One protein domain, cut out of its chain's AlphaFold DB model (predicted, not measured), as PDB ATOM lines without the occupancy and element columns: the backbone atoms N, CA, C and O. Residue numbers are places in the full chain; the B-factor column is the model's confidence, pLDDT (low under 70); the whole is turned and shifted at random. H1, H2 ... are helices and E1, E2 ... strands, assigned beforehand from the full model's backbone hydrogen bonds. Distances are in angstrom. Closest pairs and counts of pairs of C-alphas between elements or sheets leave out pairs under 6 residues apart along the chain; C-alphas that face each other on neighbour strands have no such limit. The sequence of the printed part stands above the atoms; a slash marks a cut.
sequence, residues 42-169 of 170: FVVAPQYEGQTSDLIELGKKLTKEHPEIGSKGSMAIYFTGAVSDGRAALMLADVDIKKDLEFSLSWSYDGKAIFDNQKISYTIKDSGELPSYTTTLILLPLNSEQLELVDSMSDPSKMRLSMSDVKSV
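This is residues 42 to 169 of the 170 residues of an uncharacterized protein of Streptococcus oralis subsp. oralis (UniProt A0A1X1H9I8). Two small, strongly twisted sheets lie partly face to face with their strands crossed, coming together where E1 of one nears E6 of the other. H1 covers the far face of the sheet E1 E2 E5, and H4 sits at one end between the two sheets. The 128 printed residues hold, in chain order, H1 H2 E1 E2 E3 E4 H3 E5 H4 E6, and the class is mixed, helices and strands. Both sheets are antiparallel, in the orders E1 - E2 - E5 and E4 - E3 - E6. The whole is compact and rounded, with a radius of gyration of the C-alphas of 14.1 A and spans of 34 by 32 by 26 A.

Begin at Phe 42; residues 42 to 53 hold no named element. Find C-alpha 54 at (-292.863, -372.318, -129.629); from there H1 runs 16.1 A to residue 65. Then come H2, residues 67 to 70, E1, residues 76 to 84, which bends by 72 degrees at residue 81, and E2, residues 87 to 94, 21.9 A. E3, residues 100 to 109, is 28.9 A long; E4, residues 112 to 122, bends by 55 degrees at residue 117. H3 is residues 124 to 127, E5 residues 134 to 141, H4 residues 144 to 151. E6, residues 159 to 169, runs 29.4 A to C-alpha 169 at (-305.096, -351.333, -149.203).

Look first at the hairpin E1 and E2, where N 78 and O 91 are 2.9 A apart; between E2 and E5, N 90 and O 138 are 2.9 A apart. H1 and this sheet form two layers, a helix on one face: its height over the sheet is 8.1 A, and the closest C-alphas of H1 and E5 are those of Gly 59 and Leu 137, 6.5 A. H2 only grazes this sheet. The closest C-alphas of E1 and E6 are those of Ile 77 and Met 163, 7.2 A. In the other sheet, the hairpin E3 and E4 has N 105 and O 118 at 2.8 A; between E3 and E6, N 106 and O 162 are 2.9 A apart. H4 is on both sheets, on the opposite face of E1 E2 E5 from H1; its closest C-alphas with E4 are Gln 146 and Ile 114, 5.4 A. H3 only grazes E4 E3 E6. In H1 and H4 every O i to N i+4 pair is within hydrogen-bond range; H2 and H3 are too short for one, and each has 0 of 1 O i to N i+3 pairs within range.

The C-alphas farthest apart, those of Gly 50 and Gly 111, are 39.7 A apart. The printed part has no cut, and no link is long. Mean pLDDT of the printed part is 90.6; look for values under 70 at residues 71 to 73 and residue 95.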
ATOM      1  N   PHE A  42    -286.442-363.549-139.834       91.69
ATOM      2  CA  PHE A  42    -287.758-363.694-139.239       91.69
ATOM      3  C   PHE A  42    -288.174-362.389-138.553       91.69
ATOM      4  O   PHE A  42    -287.431-361.875-137.712       91.69
ATOM      5  N   VAL A  43    -289.353-361.874-138.890       91.81
ATOM      6  CA  VAL A  43    -289.978-360.720-138.238       91.81
ATOM      7  C   VAL A  43    -291.073-361.229-137.309       91.81
ATOM      8  O   VAL A  43    -291.967-361.966-137.718       91.81
ATOM      9  N   VAL A  44    -290.993-360.835-136.038       91.62
ATOM     10  CA  VAL A  44    -292.051-361.096-135.058       91.62
ATOM     11  C   VAL A  44    -293.106-360.009-135.225       91.62
ATOM     12  O   VAL A  44    -292.775-358.828-135.156       91.62
ATOM     13  N   ALA A  45    -294.363-360.400-135.440       88.19
ATOM     14  CA  ALA A  45    -295.461-359.441-135.508       88.19
ATOM     15  C   ALA A  45    -295.555-358.627-134.195       88.19
ATOM     16  O   ALA A  45    -295.444-359.235-133.125       88.19
ATOM     17  N   PRO A  46    -295.811-357.303-134.238       89.69
ATOM     18  CA  PRO A  46    -295.909-356.437-133.059       89.69
ATOM     19  C   PRO A  46    -296.843-356.971-131.970       89.69
ATOM     20  O   PRO A  46    -296.527-356.913-130.785       89.69
ATOM     21  N   GLN A  47    -297.965-357.583-132.355       84.25
ATOM     22  CA  GLN A  47    -298.902-358.204-131.411       84.25
ATOM     23  C   GLN A  47    -298.307-359.362-130.577       84.25
ATOM     24  O   GLN A  47    -298.879-359.749-129.558       84.25
ATOM     25  N   TYR A  48    -297.169-359.917-130.999       85.38
ATOM     26  CA  TYR A  48    -296.421-360.970-130.307       85.38
ATOM     27  C   TYR A  48    -295.068-360.486-129.764       85.38
ATOM     28  O   TYR A  48    -294.277-361.289-129.267       85.38
ATOM     29  N   GLU A  49    -294.772-359.189-129.856       82.44
ATOM     30  CA  GLU A  49    -293.499-358.635-129.410       82.44
ATOM     31  C   GLU A  49    -293.313-358.807-127.892       82.44
ATOM     32  O   GLU A  49    -294.256-358.719-127.103       82.44
ATOM     33  N   GLY A  50    -292.085-359.131-127.473       79.06
ATOM     34  CA  GLY A  50    -291.757-359.424-126.072       79.06
ATOM     35  C   GLY A  50    -292.255-360.781-125.556       79.06
ATOM     36  O   GLY A  50    -291.918-361.159-124.433       79.06
ATOM     37  N   GLN A  51    -293.008-361.541-126.357       79.38
ATOM     38  CA  GLN A  51    -293.456-362.885-126.002       79.38
ATOM     39  C   GLN A  51    -292.459-363.936-126.494       79.38
ATOM     40  O   GLN A  51    -291.838-363.804-127.549       79.38
ATOM     41  N   THR A  52    -292.323-365.016-125.728       75.25
ATOM     42  CA  THR A  52    -291.667-366.240-126.193       75.25
ATOM     43  C   THR A  52    -292.750-367.279-126.436       75.25
ATOM     44  O   THR A  52    -293.622-367.483-125.593       75.25
ATOM     45  N   SER A  53    -292.743-367.896-127.614       84.88
ATOM     46  CA  SER A  53    -293.664-368.978-127.954       84.88
ATOM     47  C   SER A  53    -292.969-369.981-128.862       84.88
ATOM     48  O   SER A  53    -292.106-369.611-129.664       84.88
ATOM     49  N   ASP A  54    -293.374-371.247-128.766       88.88
ATOM     50  CA  ASP A  54    -292.863-372.318-129.629       88.88
ATOM     51  C   ASP A  54    -293.068-371.989-131.117       88.88
ATOM     52  O   ASP A  54    -292.260-372.371-131.961       88.88
ATOM     53  N   LEU A  55    -294.112-371.217-131.442       88.50
ATOM     54  CA  LEU A  55    -294.378-370.728-132.793       88.50
ATOM     55  C   LEU A  55    -293.334-369.705-133.256       88.50
ATOM     56  O   LEU A  55    -292.854-369.806-134.379       88.50
ATOM     57  N   ILE A  56    -292.944-368.746-132.412       90.50
ATOM     58  CA  ILE A  56    -291.896-367.772-132.760       90.50
ATOM     59  C   ILE A  56    -290.566-368.490-133.008       90.50
ATOM     60  O   ILE A  56    -289.879-368.199-133.987       90.50
ATOM     61  N   GLU A  57    -290.210-369.447-132.152       93.25
ATOM     62  CA  GLU A  57    -288.984-370.232-132.324       93.25
ATOM     63  C   GLU A  57    -289.043-371.124-133.572       93.25
ATOM     64  O   GLU A  57    -288.060-371.210-134.312       93.25
ATOM     65  N   LEU A  58    -290.206-371.710-133.879       92.00
ATOM     66  CA  LEU A  58    -290.437-372.422-135.136       92.00
ATOM     67  C   LEU A  58    -290.240-371.503-136.348       92.00
ATOM     68  O   LEU A  58    -289.536-371.876-137.281       92.00
ATOM     69  N   GLY A  59    -290.820-370.301-136.329       91.94
ATOM     70  CA  GLY A  59    -290.676-369.322-137.405       91.94
ATOM     71  C   GLY A  59    -289.213-368.952-137.653       91.94
ATOM     72  O   GLY A  59    -288.734-369.047-138.784       91.94
ATOM     73  N   LYS A  60    -288.462-368.633-136.589       93.25
ATOM     74  CA  LYS A  60    -287.011-368.374-136.664       93.25
ATOM     75  C   LYS A  60    -286.243-369.564-137.239       93.25
ATOM     76  O   LYS A  60    -285.374-369.379-138.091       93.25
ATOM     77  N   LYS A  61    -286.561-370.778-136.782       94.06
ATOM     78  CA  LYS A  61    -285.926-372.012-137.251       94.06
ATOM     79  C   LYS A  61    -286.173-372.232-138.745       94.06
ATOM     80  O   LYS A  61    -285.208-372.379-139.485       94.06
ATOM     81  N   LEU A  62    -287.428-372.179-139.192       92.12
ATOM     82  CA  LEU A  62    -287.796-372.392-140.596       92.12
ATOM     83  C   LEU A  62    -287.191-371.331-141.518       92.12
ATOM     84  O   LEU A  62    -286.697-371.668-142.586       92.12
ATOM     85  N   THR A  63    -287.154-370.071-141.084       91.50
ATOM     86  CA  THR A  63    -286.494-368.973-141.818       91.50
ATOM     87  C   THR A  63    -285.022-369.290-142.091       91.50
ATOM     88  O   THR A  63    -284.522-369.068-143.191       91.50
ATOM     89  N   LYS A  64    -284.326-369.826-141.082       91.94
ATOM     90  CA  LYS A  64    -282.910-370.183-141.178       91.94
ATOM     91  C   LYS A  64    -282.680-371.443-142.012       91.94
ATOM     92  O   LYS A  64    -281.682-371.526-142.721       91.94
ATOM     93  N   GLU A  65    -283.561-372.429-141.885       90.94
ATOM     94  CA  GLU A  65    -283.465-373.705-142.604       90.94
ATOM     95  C   GLU A  65    -283.848-373.578-144.082       90.94
ATOM     96  O   GLU A  65    -283.335-374.340-144.898       90.94
ATOM     97  N   HIS A  66    -284.685-372.594-144.425       87.12
ATOM     98  CA  HIS A  66    -285.233-372.399-145.765       87.12
ATOM     99  C   HIS A  66    -285.020-370.971-146.306       87.12
ATOM    100  O   HIS A  66    -285.992-370.253-146.582       87.12
ATOM    101  N   PRO A  67    -283.763-370.519-146.484       84.50
ATOM    102  CA  PRO A  67    -283.463-369.182-147.003       84.50
ATOM    103  C   PRO A  67    -284.030-368.940-148.413       84.50
ATOM    104  O   PRO A  67    -284.260-367.795-148.808       84.50
ATOM    105  N   GLU A  68    -284.314-370.002-149.173       81.56
ATOM    106  CA  GLU A  68    -284.939-369.937-150.492       81.56
ATOM    107  C   GLU A  68    -286.333-369.293-150.470       81.56
ATOM    108  O   GLU A  68    -286.762-368.733-151.484       81.56
ATOM    109  N   ILE A  69    -287.027-369.315-149.327       79.31
ATOM    110  CA  ILE A  69    -288.407-368.838-149.202       79.31
ATOM    111  C   ILE A  69    -288.526-367.327-149.457       79.31
ATOM    112  O   ILE A  69    -289.471-366.901-150.118       79.31
ATOM    113  N   GLY A  70    -287.550-366.523-149.027       70.56
ATOM    114  CA  GLY A  70    -287.548-365.067-149.245       70.56
ATOM    115  C   GLY A  70    -286.819-364.593-150.500       70.56
ATOM    116  O   GLY A  70    -286.689-363.391-150.715       70.56
ATOM    117  N   SER A  71    -286.307-365.513-151.319       65.50
ATOM    118  CA  SER A  71    -285.469-365.180-152.481       65.50
ATOM    119  C   SER A  71    -286.245-365.036-153.798       65.50
ATOM    120  O   SER A  71    -285.693-364.558-154.787       65.50
ATOM    121  N   LYS A  72    -287.526-365.427-153.832       59.84
ATOM    122  CA  LYS A  72    -288.265-365.663-155.085       59.84
ATOM    123  C   LYS A  72    -288.816-364.428-155.803       59.84
ATOM    124  O   LYS A  72    -289.441-364.586-156.845       59.84
ATOM    125  N   GLY A  73    -288.585-363.208-155.314       64.12
ATOM    126  CA  GLY A  73    -289.041-361.998-156.018       64.12
ATOM    127  C   GLY A  73    -290.567-361.829-156.081       64.12
ATOM    128  O   GLY A  73    -291.051-360.936-156.770       64.12
ATOM    129  N   SER A  74    -291.317-362.687-155.389       71.69
ATOM    130  CA  SER A  74    -292.776-362.743-155.379       71.69
ATOM    131  C   SER A  74    -293.263-363.174-154.004       71.69
ATOM    132  O   SER A  74    -292.657-364.064-153.398       71.69
ATOM    133  N   MET A  75    -294.390-362.617-153.571       84.38
ATOM    134  CA  MET A  75    -295.049-363.031-152.342       84.38
ATOM    135  C   MET A  75    -295.389-364.524-152.379       84.38
ATOM    136  O   MET A  75    -295.933-365.030-153.363       84.38
ATOM    137  N   ALA A  76    -295.068-365.235-151.307       88.25
ATOM    138  CA  ALA A  76    -295.283-366.665-151.189       88.25
ATOM    139  C   ALA A  76    -295.766-367.019-149.783       88.25
ATOM    140  O   ALA A  76    -295.352-366.412-148.796       88.25
ATOM    141  N   ILE A  77    -296.622-368.035-149.706       91.69
ATOM    142  CA  ILE A  77    -297.161-368.547-148.450       91.69
ATOM    143  C   ILE A  77    -296.881-370.045-148.324       91.69
ATOM    144  O   ILE A  77    -297.017-370.796-149.290       91.69
ATOM    145  N   TYR A  78    -296.486-370.475-147.128       92.44
ATOM    146  CA  TYR A  78    -296.083-371.849-146.834       92.44
ATOM    147  C   TYR A  78    -296.769-372.337-145.566       92.44
ATOM    148  O   TYR A  78    -296.818-371.619-144.571       92.44
ATOM    149  N   PHE A  79    -297.263-373.571-145.563       93.88
ATOM    150  CA  PHE A  79    -297.703-374.205-144.324       93.88
ATOM    151  C   PHE A  79    -296.488-374.725-143.551       93.88
ATOM    152  O   PHE A  79    -295.646-375.420-144.111       93.88
ATOM    153  N   THR A  80    -296.396-374.386-142.264       91.94
ATOM    154  CA  THR A  80    -295.240-374.752-141.426       91.94
ATOM    155  C   THR A  80    -295.302-376.179-140.880       91.94
ATOM    156  O   THR A  80    -294.334-376.648-140.285       91.94
ATOM    157  N   GLY A  81    -296.442-376.863-141.030       91.75
ATOM    158  CA  GLY A  81    -296.707-378.139-140.366       91.75
ATOM    159  C   GLY A  81    -297.195-378.000-138.922       91.75
ATOM    160  O   GLY A  81    -297.515-379.006-138.299       91.75
ATOM    161  N   ALA A  82    -297.264-376.781-138.373       92.50
ATOM    162  CA  ALA A  82    -297.687-376.557-136.996       92.50
ATOM    163  C   ALA A  82    -299.135-376.074-136.889       92.50
ATOM    164  O   ALA A  82    -299.587-375.188-137.622       92.50
ATOM    165  N   VAL A  83    -299.827-376.621-135.891       92.31
ATOM    166  CA  VAL A  83    -301.132-376.162-135.422       92.31
ATOM    167  C   VAL A  83    -301.031-375.872-133.926       92.31
ATOM    168  O   VAL A  83    -300.518-376.693-133.165       92.31
ATOM    169  N   SER A  84    -301.518-374.709-133.496       88.88
ATOM    170  CA  SER A  84    -301.590-374.317-132.083       88.88
ATOM    171  C   SER A  84    -302.942-373.691-131.793       88.88
ATOM    172  O   SER A  84    -303.378-372.812-132.528       88.88
ATOM    173  N   ASP A  85    -303.604-374.141-130.728       89.62
ATOM    174  CA  ASP A  85    -304.885-373.593-130.256       89.62
ATOM    175  C   ASP A  85    -305.949-373.464-131.362       89.62
ATOM    176  O   ASP A  85    -306.627-372.445-131.496       89.62
ATOM    177  N   GLY A  86    -306.060-374.504-132.197       92.06
ATOM    178  CA  GLY A  86    -306.994-374.542-133.325       92.06
ATOM    179  C   GLY A  86    -306.618-373.606-134.474       92.06
ATOM    180  O   GLY A  86    -307.472-373.284-135.292       92.06
ATOM    181  N   ARG A  87    -305.368-373.137-134.545       93.50
ATOM    182  CA  ARG A  87    -304.878-372.270-135.620       93.50
ATOM    183  C   ARG A  87    -303.720-372.916-136.363       93.50
ATOM    184  O   ARG A  87    -302.741-373.318-135.739       93.50
ATOM    185  N   ALA A  88    -303.804-372.963-137.688       94.94
ATOM    186  CA  ALA A  88    -302.677-373.339-138.534       94.94
ATOM    187  C   ALA A  88    -301.674-372.184-138.607       94.94
ATOM    188  O   ALA A  88    -302.056-371.044-138.882       94.94
ATOM    189  N   ALA A  89    -300.394-372.487-138.400       94.19
ATOM    190  CA  ALA A  89    -299.314-371.536-138.599       94.19
ATOM    191  C   ALA A  89    -298.821-371.586-140.051       94.19
ATOM    192  O   ALA A  89    -298.297-372.601-140.523       94.19
ATOM    193  N   LEU A  90    -298.979-370.470-140.754       94.06
ATOM    194  CA  LEU A  90    -298.501-370.261-142.115       94.06
ATOM    195  C   LEU A  90    -297.373-369.235-142.094       94.06
ATOM    196  O   LEU A  90    -297.402-368.292-141.308       94.06
ATOM    197  N   MET A  91    -296.388-369.408-142.964       93.00
ATOM    198  CA  MET A  91    -295.297-368.465-143.142       93.00
ATOM    199  C   MET A  91    -295.528-367.657-144.413       93.00
ATOM    200  O   MET A  91    -295.681-368.239-145.487       93.00
ATOM    201  N   LEU A  92    -295.550-366.334-144.281       91.69
ATOM    202  CA  LEU A  92    -295.615-365.392-145.395       91.69
ATOM    203  C   LEU A  92    -294.214-364.844-145.667       91.69
ATOM    204  O   LEU A  92    -293.505-364.462-144.735       91.69
ATOM    205  N   ALA A  93    -293.836-364.798-146.939       88.06
ATOM    206  CA  ALA A  93    -292.594-364.213-147.422       88.06
ATOM    207  C   ALA A  93    -292.904-363.256-148.572       88.06
ATOM    208  O   ALA A  93    -293.686-363.612-149.451       88.06
ATOM    209  N   ASP A  94    -292.286-362.078-148.596       77.50
ATOM    210  CA  ASP A  94    -292.404-361.130-149.708       77.50
ATOM    211  C   ASP A  94    -291.156-360.243-149.824       77.50
ATOM    212  O   ASP A  94    -290.250-360.283-148.985       77.50
ATOM    213  N   VAL A  95    -291.106-359.438-150.884       69.81
ATOM    214  CA  VAL A  95    -290.019-358.518-151.178       69.81
ATOM    215  C   VAL A  95    -290.198-357.114-150.619       69.81
ATOM    216  O   VAL A  95    -289.168-356.469-150.506       69.81
ATOM    217  N   ASP A  96    -291.383-356.615-150.244       84.31
ATOM    218  CA  ASP A  96    -291.511-355.311-149.545       84.31
ATOM    219  C   ASP A  96    -292.968-354.983-149.123       84.31
ATOM    220  O   ASP A  96    -293.661-354.224-149.804       84.31
ATOM    221  N   ILE A  97    -293.473-355.522-148.007       86.69
ATOM    222  CA  ILE A  97    -294.826-355.190-147.516       86.69
ATOM    223  C   ILE A  97    -294.754-353.983-146.579       86.69
ATOM    224  O   ILE A  97    -294.335-354.097-145.428       86.69
ATOM    225  N   LYS A  98    -295.203-352.828-147.073       89.25
ATOM    226  CA  LYS A  98    -295.235-351.542-146.342       89.25
ATOM    227  C   LYS A  98    -296.635-350.966-146.144       89.25
ATOM    228  O   LYS A  98    -296.792-349.864-145.631       89.25
ATOM    229  N   LYS A  99    -297.647-351.669-146.636       91.31
ATOM    230  CA  LYS A  99    -299.051-351.268-146.585       91.31
ATOM    231  C   LYS A  99    -299.890-352.462-146.189       91.31
ATOM    232  O   LYS A  99    -299.445-353.601-146.342       91.31
ATOM    233  N   ASP A 100    -301.101-352.181-145.736       93.69
ATOM    234  CA  ASP A 100    -302.081-353.223-145.497       93.69
ATOM    235  C   ASP A 100    -302.308-354.012-146.792       93.69
ATOM    236  O   ASP A 100    -302.282-353.461-147.899       93.69
ATOM    237  N   LEU A 101    -302.487-355.323-146.663       92.44
ATOM    238  CA  LEU A 101    -302.741-356.208-147.789       92.44
ATOM    239  C   LEU A 101    -304.039-356.964-147.581       92.44
ATOM    240  O   LEU A 101    -304.357-357.417-146.485       92.44
ATOM    241  N   GLU A 102    -304.735-357.194-148.680       94.75
ATOM    242  CA  GLU A 102    -305.769-358.208-148.761       94.75
ATOM    243  C   GLU A 102    -305.379-359.223-149.826       94.75
ATOM    244  O   GLU A 102    -304.890-358.865-150.898       94.75
ATOM    245  N   PHE A 103    -305.609-360.494-149.533       94.25
ATOM    246  CA  PHE A 103    -305.436-361.575-150.492       94.25
ATOM    247  C   PHE A 103    -306.436-362.688-150.211       94.25
ATOM    248  O   PHE A 103    -306.988-362.801-149.114       94.25
ATOM    249  N   SER A 104    -306.658-363.531-151.206       96.56
ATOM    250  CA  SER A 104    -307.450-364.741-151.063       96.56
ATOM    251  C   SER A 104    -306.539-365.950-150.892       96.56
ATOM    252  O   SER A 104    -305.545-366.095-151.602       96.56
ATOM    253  N   LEU A 105    -306.888-366.839-149.965       97.38
ATOM    254  CA  LEU A 105    -306.180-368.083-149.703       97.38
ATOM    255  C   LEU A 105    -307.040-369.282-150.094       97.38
ATOM    256  O   LEU A 105    -308.146-369.458-149.584       97.38
ATOM    257  N   SER A 106    -306.488-370.149-150.936       97.88
ATOM    258  CA  SER A 106    -307.063-371.464-151.216       97.88
ATOM    259  C   SER A 106    -306.107-372.550-150.741       97.88
ATOM    260  O   SER A 106    -304.949-372.603-151.168       97.88
ATOM    261  N   TRP A 107    -306.595-373.415-149.854       98.06
ATOM    262  CA  TRP A 107    -305.847-374.518-149.259       98.06
ATOM    263  C   TRP A 107    -306.682-375.794-149.316       98.06
ATOM    264  O   TRP A 107    -307.821-375.810-148.865       98.06
ATOM    265  N   SER A 108    -306.127-376.872-149.861       97.75
ATOM    266  CA  SER A 108    -306.760-378.192-149.887       97.75
ATOM    267  C   SER A 108    -305.758-379.309-149.627       97.75
ATOM    268  O   SER A 108    -304.547-379.138-149.800       97.75
ATOM    269  N   TYR A 109    -306.280-380.465-149.231       97.62
ATOM    270  CA  TYR A 109    -305.529-381.699-149.050       97.62
ATOM    271  C   TYR A 109    -306.329-382.885-149.581       97.62
ATOM    272  O   TYR A 109    -307.498-383.055-149.240       97.62
ATOM    273  N   ASP A 110    -305.706-383.686-150.446       96.44
ATOM    274  CA  ASP A 110    -306.321-384.868-151.072       96.44
ATOM    275  C   ASP A 110    -307.673-384.552-151.751       96.44
ATOM    276  O   ASP A 110    -308.659-385.278-151.636       96.44
ATOM    277  N   GLY A 111    -307.741-383.388-152.407       95.75
ATOM    278  CA  GLY A 111    -308.940-382.885-153.087       95.75
ATOM    279  C   GLY A 111    -310.011-382.275-152.175       95.75
ATOM    280  O   GLY A 111    -310.971-381.706-152.687       95.75
ATOM    281  N   LYS A 112    -309.855-382.339-150.847       97.31
ATOM    282  CA  LYS A 112    -310.772-381.714-149.885       97.31
ATOM    283  C   LYS A 112    -310.311-380.304-149.539       97.31
ATOM    284  O   LYS A 112    -309.151-380.101-149.178       97.31
ATOM    285  N   ALA A 113    -311.210-379.332-149.652       97.50
ATOM    286  CA  ALA A 113    -310.917-377.948-149.303       97.50
ATOM    287  C   ALA A 113    -310.805-377.776-147.782       97.50
ATOM    288  O   ALA A 113    -311.661-378.231-147.030       97.50
ATOM    289  N   ILE A 114    -309.747-377.094-147.350       98.00
ATOM    290  CA  ILE A 114    -309.586-376.558-145.995       98.00
ATOM    291  C   ILE A 114    -310.065-375.113-146.017       98.00
ATOM    292  O   ILE A 114    -310.967-374.751-145.274       98.00
ATOM    293  N   PHE A 115    -309.535-374.316-146.942       97.94
ATOM    294  CA  PHE A 115    -310.043-372.989-147.265       97.94
ATOM    295  C   PHE A 115    -310.293-372.894-148.763       97.94
ATOM    296  O   PHE A 115    -309.443-373.292-149.559       97.94
ATOM    297  N   ASP A 116    -311.439-372.335-149.128       96.75
ATOM    298  CA  ASP A 116    -311.780-372.020-150.509       96.75
ATOM    299  C   ASP A 116    -311.925-370.506-150.643       96.75
ATOM    300  O   ASP A 116    -312.826-369.909-150.052       96.75
ATOM    301  N   ASN A 117    -310.981-369.887-151.357       96.31
ATOM    302  CA  ASN A 117    -310.937-368.448-151.605       96.31
ATOM    303  C   ASN A 117    -311.152-367.581-150.340       96.31
ATOM    304  O   ASN A 117    -311.845-366.560-150.362       96.31
ATOM    305  N   GLN A 118    -310.581-368.006-149.208       96.75
ATOM    306  CA  GLN A 118    -310.726-367.325-147.926       96.75
ATOM    307  C   GLN A 118    -310.018-365.974-147.985       96.75
ATOM    308  O   GLN A 118    -308.804-365.915-148.159       96.75
ATOM    309  N   LYS A 119    -310.759-364.885-147.782       96.50
ATOM    310  CA  LYS A 119    -310.175-363.542-147.711       96.50
ATOM    311  C   LYS A 119    -309.379-363.377-146.424       96.50
ATOM    312  O   LYS A 119    -309.906-363.637-145.340       96.50
ATOM    313  N   ILE A 120    -308.140-362.930-146.560       94.44
ATOM    314  CA  ILE A 120    -307.216-362.624-145.475       94.44
ATOM    315  C   ILE A 120    -306.850-361.146-145.565       94.44
ATOM    316  O   ILE A 120    -306.521-360.653-146.642       94.44
ATOM    317  N   SER A 121    -306.891-360.467-144.422       93.69
ATOM    318  CA  SER A 121    -306.407-359.098-144.261       93.69
ATOM    319  C   SER A 121    -305.135-359.121-143.420       93.69
ATOM    320  O   SER A 121    -305.123-359.672-142.319       93.69
ATOM    321  N   TYR A 122    -304.069-358.535-143.950       91.88
ATOM    322  CA  TYR A 122    -302.805-358.303-143.266       91.88
ATOM    323  C   TYR A 122    -302.698-356.811-142.963       91.88
ATOM    324  O   TYR A 122    -302.492-356.008-143.871       91.88
ATOM    325  N   THR A 123    -302.853-356.450-141.695       92.44
ATOM    326  CA  THR A 123    -302.777-355.058-141.236       92.44
ATOM    327  C   THR A 123    -301.390-354.790-140.658       92.44
ATOM    328  O   THR A 123    -300.976-355.478-139.721       92.44
ATOM    329  N   ILE A 124    -300.690-353.767-141.154       91.81
ATOM    330  CA  ILE A 124    -299.336-353.388-140.711       91.81
ATOM    331  C   ILE A 124    -299.310-353.077-139.218       91.81
ATOM    332  O   ILE A 124    -298.375-353.448-138.513       91.81
ATOM    333  N   LYS A 125    -300.362-352.433-138.707       90.94
ATOM    334  CA  LYS A 125    -300.479-352.098-137.284       90.94
ATOM    335  C   LYS A 125    -300.360-353.327-136.375       90.94
ATOM    336  O   LYS A 125    -299.752-353.237-135.312       90.94
ATOM    337  N   ASP A 126    -300.928-354.451-136.799       89.62
ATOM    338  CA  ASP A 126    -301.008-355.673-135.995       89.62
ATOM    339  C   ASP A 126    -299.852-356.634-136.316       89.62
ATOM    340  O   ASP A 126    -299.310-357.305-135.434       89.62
ATOM    341  N   SER A 127    -299.450-356.667-137.590       87.94
ATOM    342  CA  SER A 127    -298.525-357.661-138.146       87.94
ATOM    343  C   SER A 127    -297.112-357.139-138.416       87.94
ATOM    344  O   SER A 127    -296.193-357.942-138.585       87.94
ATOM    345  N   GLY A 128    -296.923-355.819-138.379       89.44
ATOM    346  CA  GLY A 128    -295.676-355.136-138.705       89.44
ATOM    347  C   GLY A 128    -295.491-354.946-140.207       89.44
ATOM    348  O   GLY A 128    -296.234-355.487-141.017       89.44
ATOM    349  N   GLU A 129    -294.488-354.158-140.583       91.56
ATOM    350  CA  GLU A 129    -293.993-354.150-141.960       91.56
ATOM    351  C   GLU A 129    -293.163-355.413-142.219       91.56
ATOM    352  O   GLU A 129    -292.500-355.931-141.314       91.56
ATOM    353  N   LEU A 130    -293.150-355.879-143.469       89.25
ATOM    354  CA  LEU A 130    -292.336-357.010-143.915       89.25
ATOM    355  C   LEU A 130    -291.330-356.528-144.976       89.25
ATOM    356  O   LEU A 130    -291.616-356.601-146.174       89.25
ATOM    357  N   PRO A 131    -290.157-355.998-144.572       87.06
ATOM    358  CA  PRO A 131    -289.122-355.576-145.510       87.06
ATOM    359  C   PRO A 131    -288.653-356.719-146.415       87.06
ATOM    360  O   PRO A 131    -288.836-357.898-146.108       87.06
ATOM    361  N   SER A 132    -287.941-356.385-147.490       85.19
ATOM    362  CA  SER A 132    -287.312-357.394-148.349       85.19
ATOM    363  C   SER A 132    -286.495-358.415-147.561       85.19
ATOM    364  O   SER A 132    -285.744-358.043-146.655       85.19
ATOM    365  N   TYR A 133    -286.541-359.676-148.000       85.62
ATOM    366  CA  TYR A 133    -285.813-360.785-147.372       85.62
ATOM    367  C   TYR A 133    -286.235-360.999-145.921       85.62
ATOM    368  O   TYR A 133    -285.404-361.283-145.052       85.62
ATOM    369  N   THR A 134    -287.534-360.875-145.660       89.06
ATOM    370  CA  THR A 134    -288.101-361.243-144.372       89.06
ATOM    371  C   THR A 134    -289.281-362.191-144.510       89.06
ATOM    372  O   THR A 134    -289.903-362.313-145.567       89.06
ATOM    373  N   THR A 135    -289.551-362.909-143.429       91.81
ATOM    374  CA  THR A 135    -290.700-363.800-143.288       91.81
ATOM    375  C   THR A 135    -291.391-363.542-141.967       91.81
ATOM    376  O   THR A 135    -290.739-363.223-140.972       91.81
ATOM    377  N   THR A 136    -292.699-363.750-141.932       92.50
ATOM    378  CA  THR A 136    -293.503-363.656-140.709       92.50
ATOM    379  C   THR A 136    -294.483-364.819-140.619       92.50
ATOM    380  O   THR A 136    -294.745-365.504-141.611       92.50
ATOM    381  N   LEU A 137    -295.010-365.059-139.420       91.94
ATOM    382  CA  LEU A 137    -296.052-366.050-139.177       91.94
ATOM    383  C   LEU A 137    -297.438-365.412-139.188       91.94
ATOM    384  O   LEU A 137    -297.675-364.394-138.545       91.94
ATOM    385  N   ILE A 138    -298.373-366.090-139.847       91.44
ATOM    386  CA  ILE A 138    -299.803-365.792-139.829       91.44
ATOM    387  C   ILE A 138    -300.523-367.007-139.247       91.44
ATOM    388  O   ILE A 138    -300.264-368.143-139.646       91.44
ATOM    389  N   LEU A 139    -301.428-366.771-138.297       92.25
ATOM    390  CA  LEU A 139    -302.200-367.823-137.638       92.25
ATOM    391  C   LEU A 139    -303.647-367.806-138.119       92.25
ATOM    392  O   LEU A 139    -304.404-366.894-137.779       92.25
ATOM    393  N   LEU A 140    -304.050-368.839-138.858       94.06
ATOM    394  CA  LEU A 140    -305.410-368.943-139.383       94.06
ATOM    395  C   LEU A 140    -306.264-369.893-138.546       94.06
ATOM    396  O   LEU A 140    -305.850-371.033-138.339       94.06
ATOM    397  N   PRO A 141    -307.441-369.453-138.063       95.25
ATOM    398  CA  PRO A 141    -308.332-370.302-137.285       95.25
ATOM    399  C   PRO A 141    -308.908-371.425-138.145       95.25
ATOM    400  O   PRO A 141    -309.349-371.194-139.266       95.25
ATOM    401  N   LEU A 142    -308.931-372.626-137.580       96.69
ATOM    402  CA  LEU A 142    -309.537-373.817-138.150       96.69
ATOM    403  C   LEU A 142    -310.803-374.157-137.359       96.69
ATOM    404  O   LEU A 142    -310.824-374.088-136.128       96.69
ATOM    405  N   ASN A 143    -311.857-374.557-138.061       96.56
ATOM    406  CA  ASN A 143    -312.974-375.270-137.454       96.56
ATOM    407  C   ASN A 143    -312.599-376.749-137.209       96.56
ATOM    408  O   ASN A 143    -311.524-377.202-137.601       96.56
ATOM    409  N   SER A 144    -313.480-377.512-136.559       96.38
ATOM    410  CA  SER A 144    -313.203-378.912-136.201       96.38
ATOM    411  C   SER A 144    -312.916-379.812-137.408       96.38
ATOM    412  O   SER A 144    -311.977-380.597-137.359       96.38
ATOM    413  N   GLU A 145    -313.666-379.667-138.501       95.94
ATOM    414  CA  GLU A 145    -313.471-380.469-139.718       95.94
ATOM    415  C   GLU A 145    -312.139-380.132-140.408       95.94
ATOM    416  O   GLU A 145    -311.383-381.017-140.808       95.94
ATOM    417  N   GLN A 146    -311.816-378.840-140.498       97.62
ATOM    418  CA  GLN A 146    -310.545-378.360-141.034       97.62
ATOM    419  C   GLN A 146    -309.366-378.847-140.188       97.62
ATOM    420  O   GLN A 146    -308.350-379.257-140.741       97.62
ATOM    421  N   LEU A 147    -309.500-378.822-138.859       96.56
ATOM    422  CA  LEU A 147    -308.473-379.294-137.937       96.56
ATOM    423  C   LEU A 147    -308.192-380.787-138.125       96.56
ATOM    424  O   LEU A 147    -307.037-381.159-138.295       96.56
ATOM    425  N   GLU A 148    -309.230-381.623-138.176       95.06
ATOM    426  CA  GLU A 148    -309.077-383.062-138.433       95.06
ATOM    427  C   GLU A 148    -308.383-383.332-139.774       95.06
ATOM    428  O   GLU A 148    -307.525-384.213-139.876       95.06
ATOM    429  N   LEU A 149    -308.713-382.550-140.806       96.00
ATOM    430  CA  LEU A 149    -308.084-382.676-142.115       96.00
ATOM    431  C   LEU A 149    -306.598-382.290-142.074       96.00
ATOM    432  O   LEU A 149    -305.773-383.019-142.626       96.00
ATOM    433  N   VAL A 150    -306.249-381.192-141.398       96.00
ATOM    434  CA  VAL A 150    -304.855-380.750-141.219       96.00
ATOM    435  C   VAL A 150    -304.055-381.758-140.390       96.00
ATOM    436  O   VAL A 150    -302.946-382.114-140.782       96.00
ATOM    437  N   ASP A 151    -304.625-382.290-139.309       93.19
ATOM    438  CA  ASP A 151    -303.974-383.294-138.456       93.19
ATOM    439  C   ASP A 151    -303.762-384.636-139.181       93.19
ATOM    440  O   ASP A 151    -302.854-385.398-138.845       93.19
ATOM    441  N   SER A 152    -304.569-384.931-140.207       93.25
ATOM    442  CA  SER A 152    -304.418-386.127-141.049       93.25
ATOM    443  C   SER A 152    -303.323-386.009-142.121       93.25
ATOM    444  O   SER A 152    -303.020-386.989-142.818       93.25
ATOM    445  N   MET A 153    -302.724-384.822-142.285       94.75
ATOM    446  CA  MET A 153    -301.707-384.594-143.303       94.75
ATOM    447  C   MET A 153    -300.435-385.380-143.009       94.75
ATOM    448  O   MET A 153    -299.812-385.253-141.959       94.75
ATOM    449  N   SER A 154    -300.021-386.174-143.985       93.56
ATOM    450  CA  SER A 154    -298.790-386.968-143.915       93.56
ATOM    451  C   SER A 154    -298.023-386.965-145.232       93.56
ATOM    452  O   SER A 154    -296.797-387.054-145.223       93.56
ATOM    453  N   ASP A 155    -298.728-386.817-146.356       93.75
ATOM    454  CA  ASP A 155    -298.140-386.729-147.688       93.75
ATOM    455  C   ASP A 155    -298.267-385.299-148.244       93.75
ATOM    456  O   ASP A 155    -299.337-384.916-148.728       93.75
ATOM    457  N   PRO A 156    -297.193-384.489-148.223       89.00
ATOM    458  CA  PRO A 156    -297.247-383.105-148.687       89.00
ATOM    459  C   PRO A 156    -297.580-382.978-150.181       89.00
ATOM    460  O   PRO A 156    -298.055-381.924-150.596       89.00
ATOM    461  N   SER A 157    -297.392-384.027-150.994       94.38
ATOM    462  CA  SER A 157    -297.717-383.986-152.428       94.38
ATOM    463  C   SER A 157    -299.220-383.866-152.704       94.38
ATOM    464  O   SER A 157    -299.630-383.400-153.768       94.38
ATOM    465  N   LYS A 158    -300.051-384.234-151.721       96.56
ATOM    466  CA  LYS A 158    -301.511-384.106-151.769       96.56
ATOM    467  C   LYS A 158    -302.011-382.728-151.351       96.56
ATOM    468  O   LYS A 158    -303.204-382.452-151.487       96.56
ATOM    469  N   MET A 159    -301.133-381.879-150.820       96.81
ATOM    470  CA  MET A 159    -301.474-380.532-150.390       96.81
ATOM    471  C   MET A 159    -301.411-379.563-151.571       96.81
ATOM    472  O   MET A 159    -300.459-379.552-152.349       96.81
ATOM    473  N   ARG A 160    -302.405-378.682-151.665       96.81
ATOM    474  CA  ARG A 160    -302.370-377.512-152.547       96.81
ATOM    475  C   ARG A 160    -302.621-376.268-151.726       96.81
ATOM    476  O   ARG A 160    -303.672-376.158-151.106       96.81
ATOM    477  N   LEU A 161    -301.672-375.345-151.747       95.94
ATOM    478  CA  LEU A 161    -301.753-374.058-151.073       95.94
ATOM    479  C   LEU A 161    -301.442-372.970-152.095       95.94
ATOM    480  O   LEU A 161    -300.439-373.052-152.803       95.94
ATOM    481  N   SER A 162    -302.317-371.982-152.198       93.94
ATOM    482  CA  SER A 162    -302.172-370.904-153.168       93.94
ATOM    483  C   SER A 162    -302.798-369.621-152.661       93.94
ATOM    484  O   SER A 162    -303.760-369.643-151.892       93.94
ATOM    485  N   MET A 163    -302.242-368.518-153.134       93.31
ATOM    486  CA  MET A 163    -302.682-367.168-152.840       93.31
ATOM    487  C   MET A 163    -303.059-366.475-154.150       93.31
ATOM    488  O   MET A 163    -302.346-366.614-155.145       93.31
ATOM    489  N   SER A 164    -304.170-365.745-154.147       93.69
ATOM    490  CA  SER A 164    -304.681-364.990-155.294       93.69
ATOM    491  C   SER A 164    -305.203-363.620-154.866       93.69
ATOM    492  O   SER A 164    -305.248-363.308-153.677       93.69
ATOM    493  N   ASP A 165    -305.579-362.796-155.847       94.06
ATOM    494  CA  ASP A 165    -306.262-361.508-155.639       94.06
ATOM    495  C   ASP A 165    -305.547-360.561-154.667       94.06
ATOM    496  O   ASP A 165    -306.177-359.789-153.944       94.06
ATOM    497  N   VAL A 166    -304.216-360.635-154.655       91.38
ATOM    498  CA  VAL A 166    -303.369-359.788-153.823       91.38
ATOM    499  C   VAL A 166    -303.574-358.330-154.213       91.38
ATOM    500  O   VAL A 166    -303.349-357.944-155.362       91.38
ATOM    501  N   LYS A 167    -303.926-357.504-153.232       91.88
ATOM    502  CA  LYS A 167    -304.019-356.055-153.382       91.88
ATOM    503  C   LYS A 167    -303.499-355.351-152.138       91.88
ATOM    504  O   LYS A 167    -303.730-355.795-151.015       91.88
ATOM    505  N   SER A 168    -302.830-354.226-152.349       90.00
ATOM    506  CA  SER A 168    -302.540-353.287-151.271       90.00
ATOM    507  C   SER A 168    -303.771-352.436-150.984       90.00
ATOM    508  O   SER A 168    -304.453-351.999-151.913       90.00
ATOM    509  N   VAL A 169    -304.037-352.208-149.706       87.88
ATOM    510  CA  VAL A 169    -305.096-351.333-149.203       87.88
ATOM    511  C   VAL A 169    -304.436-350.071-148.642       87.88
ATOM    512  O   VAL A 169    -303.307-350.126-148.146       87.88
TER     513      VAL A 169